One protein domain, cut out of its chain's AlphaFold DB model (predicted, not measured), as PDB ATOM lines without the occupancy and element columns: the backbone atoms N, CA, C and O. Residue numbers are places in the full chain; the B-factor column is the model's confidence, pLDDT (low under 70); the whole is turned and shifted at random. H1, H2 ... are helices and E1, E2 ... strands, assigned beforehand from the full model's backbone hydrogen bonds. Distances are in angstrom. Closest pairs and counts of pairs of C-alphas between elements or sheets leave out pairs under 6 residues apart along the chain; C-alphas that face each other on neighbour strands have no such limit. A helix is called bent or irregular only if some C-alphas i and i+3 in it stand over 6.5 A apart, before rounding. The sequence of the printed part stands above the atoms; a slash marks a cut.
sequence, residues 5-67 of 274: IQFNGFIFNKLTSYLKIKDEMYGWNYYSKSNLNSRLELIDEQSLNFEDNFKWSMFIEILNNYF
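This is residues 5 to 67 of the 274 residues of the protein "Ribosomal protein S13" of Ichthyophthirius multifiliis (UniProt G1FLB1). A short two-strand hairpin, E1 and E2, and three helices stand round a common middle in chain order, with H3 coming back beside E1. The stretch of residues 40 to 52, with no named element, passes across one end of this ring between H2 and H3. The printed part has 63 residues, ordered E1, E2, H1, H2, H3; the sheet E1 - E2 is antiparallel, and the class is mostly helix. The whole is compact, with a radius of gyration of the C-alphas of 10.8 A, and spans 27 by 24 by 20 A.

E1, residues 5 to 7, begins at C-alpha 5 (-13.689, 24.118, 8.800). E2 is residues 10 to 12. H1, residues 18 to 24, is 10.6 A long; it is neither bent nor irregular, but only just: C-alphas 19 and 22 are 6.3 A apart. H2, residues 30 to 39, is 14.2 A long. H3, residues 53 to 66, is 20.5 A long and ends at C-alpha 66 (-4.794, 28.218, 19.628).

E1 and E2 form a hairpin at 145 degrees, with N 5 and O 12 at 2.9 A and N 12 and O 5 at 2.8 A, within hydrogen-bond range. The closest C-alphas of E2 and H1, Phe 10 and Glu 24, are 7.6 A apart. H1 and H2 are close but not clearly touching, with the closest C-alphas, Lys 22 and Tyr 30, at 7.2 A; they run opposite ways at a shallow tilt of 27 degrees. H2 and H3 are near each other, with 7 pairs of C-alphas within 10 A. The closest C-alphas of E1 and H3, Phe 7 and Leu 63, are 7.8 A apart. H1 and H3 are apart. Every O i to N i+4 pair is within hydrogen-bond range in H2, against 8 of 10 in H3 and 1 of 3 in H1, where 3 of 4 O i to N i+3 pairs are.

The two C-alphas farthest apart, Gly 9 and Ile 43, are 27.2 A apart. The printed part has no cut. The link from H2 to H3, 13 residues, is long. The model's pLDDT is under 70 at residues 43 to 48, with a mean of 82.1 over the printed part.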
ATOM      1  N   ILE A   5     -13.952  23.124   7.756       84.81
ATOM      2  CA  ILE A   5     -13.689  24.118   8.800       84.81
ATOM      3  C   ILE A   5     -12.395  24.844   8.471       84.81
ATOM      4  O   ILE A   5     -11.421  24.237   8.042       84.81
ATOM      5  N   GLN A   6     -12.377  26.162   8.655       85.25
ATOM      6  CA  GLN A   6     -11.221  26.982   8.317       85.25
ATOM      7  C   GLN A   6     -10.516  27.500   9.572       85.25
ATOM      8  O   GLN A   6     -11.121  28.205  10.379       85.25
ATOM      9  N   PHE A   7      -9.213  27.239   9.671       86.56
ATOM     10  CA  PHE A   7      -8.332  27.778  10.710       86.56
ATOM     11  C   PHE A   7      -7.047  28.319  10.084       86.56
ATOM     12  O   PHE A   7      -6.422  27.637   9.276       86.56
ATOM     13  N   ASN A   8      -6.631  29.540  10.445       86.75
ATOM     14  CA  ASN A   8      -5.401  30.175   9.939       86.75
ATOM     15  C   ASN A   8      -5.267  30.153   8.400       86.75
ATOM     16  O   ASN A   8      -4.196  29.886   7.857       86.75
ATOM     17  N   GLY A   9      -6.381  30.337   7.686       84.12
ATOM     18  CA  GLY A   9      -6.406  30.263   6.222       84.12
ATOM     19  C   GLY A   9      -6.384  28.842   5.634       84.12
ATOM     20  O   GLY A   9      -6.655  28.700   4.443       84.12
ATOM     21  N   PHE A  10      -6.131  27.808   6.439       87.75
ATOM     22  CA  PHE A  10      -6.149  26.404   6.030       87.75
ATOM     23  C   PHE A  10      -7.548  25.796   6.177       87.75
ATOM     24  O   PHE A  10      -8.259  26.096   7.137       87.75
ATOM     25  N   ILE A  11      -7.945  24.955   5.221       87.38
ATOM     26  CA  ILE A  11      -9.254  24.293   5.205       87.38
ATOM     27  C   ILE A  11      -9.067  22.842   5.647       87.38
ATOM     28  O   ILE A  11      -8.404  22.057   4.973       87.38
ATOM     29  N   PHE A  12      -9.672  22.507   6.777       85.50
ATOM     30  CA  PHE A  12      -9.724  21.175   7.353       85.50
ATOM     31  C   PHE A  12     -10.992  20.455   6.907       85.50
ATOM     32  O   PHE A  12     -12.091  20.996   7.036       85.50
ATOM     33  N   ASN A  13     -10.829  19.206   6.473       85.06
ATOM     34  CA  ASN A  13     -11.922  18.284   6.169       85.06
ATOM     35  C   ASN A  13     -11.660  16.966   6.909       85.06
ATOM     36  O   ASN A  13     -10.513  16.648   7.210       85.06
ATOM     37  N   LYS A  14     -12.673  16.114   7.080       81.69
ATOM     38  CA  LYS A  14     -12.488  14.781   7.696       81.69
ATOM     39  C   LYS A  14     -11.499  13.860   6.954       81.69
ATOM     40  O   LYS A  14     -11.029  12.881   7.506       81.69
ATOM     41  N   LEU A  15     -11.150  14.195   5.711       81.44
ATOM     42  CA  LEU A  15     -10.178  13.464   4.890       81.44
ATOM     43  C   LEU A  15      -8.756  14.054   4.943       81.44
ATOM     44  O   LEU A  15      -7.838  13.502   4.335       81.44
ATOM     45  N   THR A  16      -8.546  15.213   5.580       78.75
ATOM     46  CA  THR A  16      -7.219  15.848   5.600       78.75
ATOM     47  C   THR A  16      -6.278  15.073   6.506       78.75
ATOM     48  O   THR A  16      -6.600  14.855   7.663       78.75
ATOM     49  N   SER A  17      -5.092  14.694   6.030       78.75
ATOM     50  CA  SER A  17      -4.127  14.028   6.902       78.75
ATOM     51  C   SER A  17      -3.458  15.026   7.850       78.75
ATOM     52  O   SER A  17      -2.970  16.077   7.429       78.75
ATOM     53  N   TYR A  18      -3.374  14.665   9.132       77.75
ATOM     54  CA  TYR A  18      -2.748  15.488  10.173       77.75
ATOM     55  C   TYR A  18      -1.279  15.845   9.854       77.75
ATOM     56  O   TYR A  18      -0.795  16.932  10.169       77.75
ATOM     57  N   LEU A  19      -0.575  14.968   9.130       74.94
ATOM     58  CA  LEU A  19       0.801  15.190   8.675       74.94
ATOM     59  C   LEU A  19       0.956  16.409   7.752       74.94
ATOM     60  O   LEU A  19       1.945  17.132   7.874       74.94
ATOM     61  N   LYS A  20      -0.021  16.662   6.869       75.56
ATOM     62  CA  LYS A  20       0.045  17.748   5.871       75.56
ATOM     63  C   LYS A  20      -0.033  19.140   6.491       75.56
ATOM     64  O   LYS A  20       0.469  20.097   5.909       75.56
ATOM     65  N   ILE A  21      -0.572  19.246   7.707       76.25
ATOM     66  CA  ILE A  21      -0.722  20.518   8.428       76.25
ATOM     67  C   ILE A  21       0.626  21.228   8.585       76.25
ATOM     68  O   ILE A  21       0.698  22.442   8.423       76.25
ATOM     69  N   LYS A  22       1.703  20.479   8.863       73.81
ATOM     70  CA  LYS A  22       3.042  21.045   9.081       73.81
ATOM     71  C   LYS A  22       3.561  21.802   7.857       73.81
ATOM     72  O   LYS A  22       4.180  22.850   8.010       73.81
ATOM     73  N   ASP A  23       3.340  21.255   6.670       77.81
ATOM     74  CA  ASP A  23       3.937  21.789   5.446       77.81
ATOM     75  C   ASP A  23       3.051  22.872   4.811       77.81
ATOM     76  O   ASP A  23       3.556  23.795   4.170       77.81
ATOM     77  N   GLU A  24       1.732  22.791   5.013       84.81
ATOM     78  CA  GLU A  24       0.759  23.666   4.352       84.81
ATOM     79  C   GLU A  24       0.336  24.872   5.211       84.81
ATOM     80  O   GLU A  24       0.051  25.949   4.673       84.81
ATOM     81  N   MET A  25       0.313  24.746   6.542       86.94
ATOM     82  CA  MET A  25      -0.204  25.788   7.434       86.94
ATOM     83  C   MET A  25       0.873  26.819   7.804       86.94
ATOM     84  O   MET A  25       1.890  26.521   8.432       86.94
ATOM     85  N   TYR A  26       0.644  28.085   7.450       89.00
ATOM     86  CA  TYR A  26       1.631  29.148   7.659       89.00
ATOM     87  C   TYR A  26       1.856  29.461   9.145       89.00
ATOM     88  O   TYR A  26       0.925  29.808   9.870       89.00
ATOM     89  N   GLY A  27       3.118  29.414   9.582       86.50
ATOM     90  CA  GLY A  27       3.496  29.667  10.974       86.50
ATOM     91  C   GLY A  27       3.362  28.447  11.887       86.50
ATOM     92  O   GLY A  27       3.616  28.575  13.085       86.50
ATOM     93  N   TRP A  28       3.013  27.276  11.340       86.44
ATOM     94  CA  TRP A  28       2.990  26.027  12.089       86.44
ATOM     95  C   TRP A  28       4.313  25.277  11.955       86.44
ATOM     96  O   TRP A  28       4.624  24.691  10.925       86.44
ATOM     97  N   ASN A  29       5.108  25.292  13.021       87.50
ATOM     98  CA  ASN A  29       6.416  24.647  13.047       87.50
ATOM     99  C   ASN A  29       6.354  23.299  13.782       87.50
ATOM    100  O   ASN A  29       5.333  22.906  14.346       87.50
ATOM    101  N   TYR A  30       7.493  22.606  13.837       86.31
ATOM    102  CA  TYR A  30       7.634  21.385  14.633       86.31
ATOM    103  C   TYR A  30       7.252  21.598  16.107       86.31
ATOM    104  O   TYR A  30       6.535  20.787  16.677       86.31
ATOM    105  N   TYR A  31       7.656  22.728  16.696       88.94
ATOM    106  CA  TYR A  31       7.356  23.053  18.091       88.94
ATOM    107  C   TYR A  31       5.850  23.189  18.368       88.94
ATOM    108  O   TYR A  31       5.330  22.569  19.289       88.94
ATOM    109  N   SER A  32       5.121  23.953  17.544       87.31
ATOM    110  CA  SER A  32       3.670  24.107  17.714       87.31
ATOM    111  C   SER A  32       2.931  22.791  17.487       87.31
ATOM    112  O   SER A  32       1.969  22.505  18.192       87.31
ATOM    113  N   LYS A  33       3.404  21.960  16.548       84.31
ATOM    114  CA  LYS A  33       2.871  20.610  16.327       84.31
ATOM    115  C   LYS A  33       3.115  19.703  17.533       84.31
ATOM    116  O   LYS A  33       2.190  19.039  17.967       84.31
ATOM    117  N   SER A  34       4.321  19.710  18.096       87.38
ATOM    118  CA  SER A  34       4.656  18.927  19.290       87.38
ATOM    119  C   SER A  34       3.779  19.313  20.483       87.38
ATOM    120  O   SER A  34       3.238  18.427  21.137       87.38
ATOM    121  N   ASN A  35       3.545  20.611  20.697       88.88
ATOM    122  CA  ASN A  35       2.633  21.094  21.740       88.88
ATOM    123  C   ASN A  35       1.173  20.685  21.506       88.88
ATOM    124  O   ASN A  35       0.425  20.487  22.458       88.88
ATOM    125  N   LEU A  36       0.746  20.591  20.247       86.69
ATOM    126  CA  LEU A  36      -0.591  20.112  19.919       86.69
ATOM    127  C   LEU A  36      -0.679  18.593  20.133       86.69
ATOM    128  O   LEU A  36      -1.623  18.131  20.762       86.69
ATOM    129  N   ASN A  37       0.328  17.828  19.696       86.44
ATOM    130  CA  ASN A  37       0.400  16.381  19.914       86.44
ATOM    131  C   ASN A  37       0.360  16.031  21.401       86.44
ATOM    132  O   ASN A  37      -0.363  15.115  21.774       86.44
ATOM    133  N   SER A  38       1.099  16.762  22.242       88.00
ATOM    134  CA  SER A  38       1.066  16.547  23.690       88.00
ATOM    135  C   SER A  38      -0.302  16.871  24.282       88.00
ATOM    136  O   SER A  38      -0.760  16.162  25.168       88.00
ATOM    137  N   ARG A  39      -0.998  17.888  23.758       87.12
ATOM    138  CA  ARG A  39      -2.360  18.237  24.188       87.12
ATOM    139  C   ARG A  39      -3.435  17.260  23.702       87.12
ATOM    140  O   ARG A  39      -4.471  17.155  24.345       87.12
ATOM    141  N   LEU A  40      -3.202  16.582  22.582       84.31
ATOM    142  CA  LEU A  40      -4.053  15.503  22.070       84.31
ATOM    143  C   LEU A  40      -3.629  14.114  22.563       84.31
ATOM    144  O   LEU A  40      -4.261  13.136  22.181       84.31
ATOM    145  N   GLU A  41      -2.565  14.033  23.366       84.81
ATOM    146  CA  GLU A  41      -2.006  12.782  23.894       84.81
ATOM    147  C   GLU A  41      -1.720  11.740  22.795       84.81
ATOM    148  O   GLU A  41      -1.904  10.536  22.965       84.81
ATOM    149  N   LEU A  42      -1.256  12.203  21.629       78.69
ATOM    150  CA  LEU A  42      -0.976  11.332  20.487       78.69
ATOM    151  C   LEU A  42       0.386  10.663  20.632       78.69
ATOM    152  O   LEU A  42       1.409  11.341  20.736       78.69
ATOM    153  N   ILE A  43       0.386   9.336  20.537       69.69
ATOM    154  CA  ILE A  43       1.598   8.509  20.522       69.69
ATOM    155  C   ILE A  43       2.180   8.459  19.100       69.69
ATOM    156  O   ILE A  43       3.357   8.749  18.915       69.69
ATOM    157  N   ASP A  44       1.334   8.211  18.088       69.75
ATOM    158  CA  ASP A  44       1.731   8.145  16.676       69.75
ATOM    159  C   ASP A  44       0.959   9.143  15.804       69.75
ATOM    160  O   ASP A  44      -0.265   9.247  15.873       69.75
ATOM    161  N   GLU A  45       1.649   9.856  14.909       63.81
ATOM    162  CA  GLU A  45       1.046  10.905  14.064       63.81
ATOM    163  C   GLU A  45       0.015  10.372  13.047       63.81
ATOM    164  O   GLU A  45      -0.798  11.141  12.532       63.81
ATOM    165  N   GLN A  46       0.043   9.067  12.760       64.00
ATOM    166  CA  GLN A  46      -0.916   8.381  11.885       64.00
ATOM    167  C   GLN A  46      -2.239   8.040  12.596       64.00
ATOM    168  O   GLN A  46      -3.201   7.660  11.937       64.00
ATOM    169  N   SER A  47      -2.303   8.189  13.924       60.12
ATOM    170  CA  SER A  47      -3.436   7.740  14.749       60.12
ATOM    171  C   SER A  47      -4.653   8.675  14.738       60.12
ATOM    172  O   SER A  47      -5.751   8.274  15.139       60.12
ATOM    173  N   LEU A  48      -4.499   9.912  14.252       66.62
ATOM    174  CA  LEU A  48      -5.611  10.848  14.089       66.62
ATOM    175  C   LEU A  48      -6.381  10.551  12.802       66.62
ATOM    176  O   LEU A  48      -6.112  11.130  11.748       66.62
ATOM    177  N   ASN A  49      -7.369   9.662  12.909       71.56
ATOM    178  CA  ASN A  49      -8.426   9.559  11.912       71.56
ATOM    179  C   ASN A  49      -9.531  10.582  12.230       71.56
ATOM    180  O   ASN A  49     -10.140  10.532  13.301       71.56
ATOM    181  N   PHE A  50      -9.783  11.512  11.308       73.81
ATOM    182  CA  PHE A  50     -10.835  12.523  11.439       73.81
ATOM    183  C   PHE A  50     -12.215  12.037  10.964       73.81
ATOM    184  O   PHE A  50     -13.181  12.800  11.023       73.81
ATOM    185  N   GLU A  51     -12.337  10.788  10.504       75.06
ATOM    186  CA  GLU A  51     -13.636  10.159  10.225       75.06
ATOM    187  C   GLU A  51     -14.475   9.996  11.503       75.06
ATOM    188  O   GLU A  51     -15.695  10.163  11.465       75.06
ATOM    189  N   ASP A  52     -13.822   9.755  12.645       82.94
ATOM    190  CA  ASP A  52     -14.479   9.675  13.948       82.94
ATOM    191  C   ASP A  52     -15.004  11.059  14.364       82.94
ATOM    192  O   ASP A  52     -14.232  11.961  14.708       82.94
ATOM    193  N   ASN A  53     -16.332  11.219  14.415       84.31
ATOM    194  CA  ASN A  53     -16.976  12.494  14.762       84.31
ATOM    195  C   ASN A  53     -16.515  13.058  16.119       84.31
ATOM    196  O   ASN A  53     -16.380  14.271  16.253       84.31
ATOM    197  N   PHE A  54     -16.245  12.193  17.102       84.88
ATOM    198  CA  PHE A  54     -15.773  12.601  18.428       84.88
ATOM    199  C   PHE A  54     -14.344  13.168  18.396       84.88
ATOM    200  O   PHE A  54     -14.073  14.233  18.952       84.88
ATOM    201  N   LYS A  55     -13.420  12.495  17.697       83.00
ATOM    202  CA  LYS A  55     -12.042  12.988  17.532       83.00
ATOM    203  C   LYS A  55     -12.020  14.281  16.725       83.00
ATOM    204  O   LYS A  55     -11.264  15.194  17.043       83.00
ATOM    205  N   TRP A  56     -12.889  14.379  15.719       85.25
ATOM    206  CA  TRP A  56     -13.075  15.592  14.931       85.25
ATOM    207  C   TRP A  56     -13.544  16.770  15.790       85.25
ATOM    208  O   TRP A  56     -12.912  17.826  15.760       85.25
ATOM    209  N   SER A  57     -14.591  16.596  16.605       87.44
ATOM    210  CA  SER A  57     -15.079  17.659  17.497       87.44
ATOM    211  C   SER A  57     -14.024  18.093  18.514       87.44
ATOM    212  O   SER A  57     -13.798  19.290  18.683       87.44
ATOM    213  N   MET A  58     -13.321  17.131  19.120       87.38
ATOM    214  CA  MET A  58     -12.243  17.399  20.077       87.38
ATOM    215  C   MET A  58     -11.090  18.183  19.431       87.38
ATOM    216  O   MET A  58     -10.585  19.152  20.000       87.38
ATOM    217  N   PHE A  59     -10.691  17.802  18.216       86.31
ATOM    218  CA  PHE A  59      -9.646  18.489  17.460       86.31
ATOM    219  C   PHE A  59     -10.001  19.954  17.182       86.31
ATOM    220  O   PHE A  59      -9.173  20.843  17.387       86.31
ATOM    221  N   ILE A  60     -11.240  20.218  16.760       87.12
ATOM    222  CA  ILE A  60     -11.741  21.576  16.497       87.12
ATOM    223  C   ILE A  60     -11.721  22.418  17.771       87.12
ATOM    224  O   ILE A  60     -11.278  23.567  17.742       87.12
ATOM    225  N   GLU A  61     -12.189  21.862  18.886       88.44
ATOM    226  CA  GLU A  61     -12.224  22.559  20.172       88.44
ATOM    227  C   GLU A  61     -10.818  22.943  20.645       88.44
ATOM    228  O   GLU A  61     -10.574  24.080  21.056       88.44
ATOM    229  N   ILE A  62      -9.851  22.035  20.503       88.25
ATOM    230  CA  ILE A  62      -8.457  22.321  20.846       88.25
ATOM    231  C   ILE A  62      -7.869  23.374  19.907       88.25
ATOM    232  O   ILE A  62      -7.233  24.312  20.388       88.25
ATOM    233  N   LEU A  63      -8.106  23.286  18.595       87.19
ATOM    234  CA  LEU A  63      -7.627  24.289  17.639       87.19
ATOM    235  C   LEU A  63      -8.214  25.684  17.878       87.19
ATOM    236  O   LEU A  63      -7.480  26.669  17.751       87.19
ATOM    237  N   ASN A  64      -9.488  25.783  18.270       86.62
ATOM    238  CA  ASN A  64     -10.128  27.053  18.632       86.62
ATOM    239  C   ASN A  64      -9.391  27.777  19.769       86.62
ATOM    240  O   ASN A  64      -9.372  29.004  19.798       86.62
ATOM    241  N   ASN A  65      -8.744  27.043  20.680       85.94
ATOM    242  CA  ASN A  65      -7.961  27.651  21.758       85.94
ATOM    243  C   ASN A  65      -6.629  28.243  21.270       85.94
ATOM    244  O   ASN A  65      -6.114  29.180  21.879       85.94
ATOM    245  N   TYR A  66      -6.057  27.719  20.181       84.06
ATOM    246  CA  TYR A  66      -4.794  28.218  19.628       84.06
ATOM    247  C   TYR A  66      -4.982  29.378  18.644       84.06
ATOM    248  O   TYR A  66      -4.102  30.233  18.538       84.06
ATOM    249  N   PHE A  67      -6.101  29.414  17.913       80.06
ATOM    250  CA  PHE A  67      -6.354  30.419  16.880       80.06
ATOM    251  C   PHE A  67      -7.582  31.238  17.202       80.06
ATOM    252  O   PHE A  67      -8.676  30.713  17.383       80.06
TER     253      PHE A  67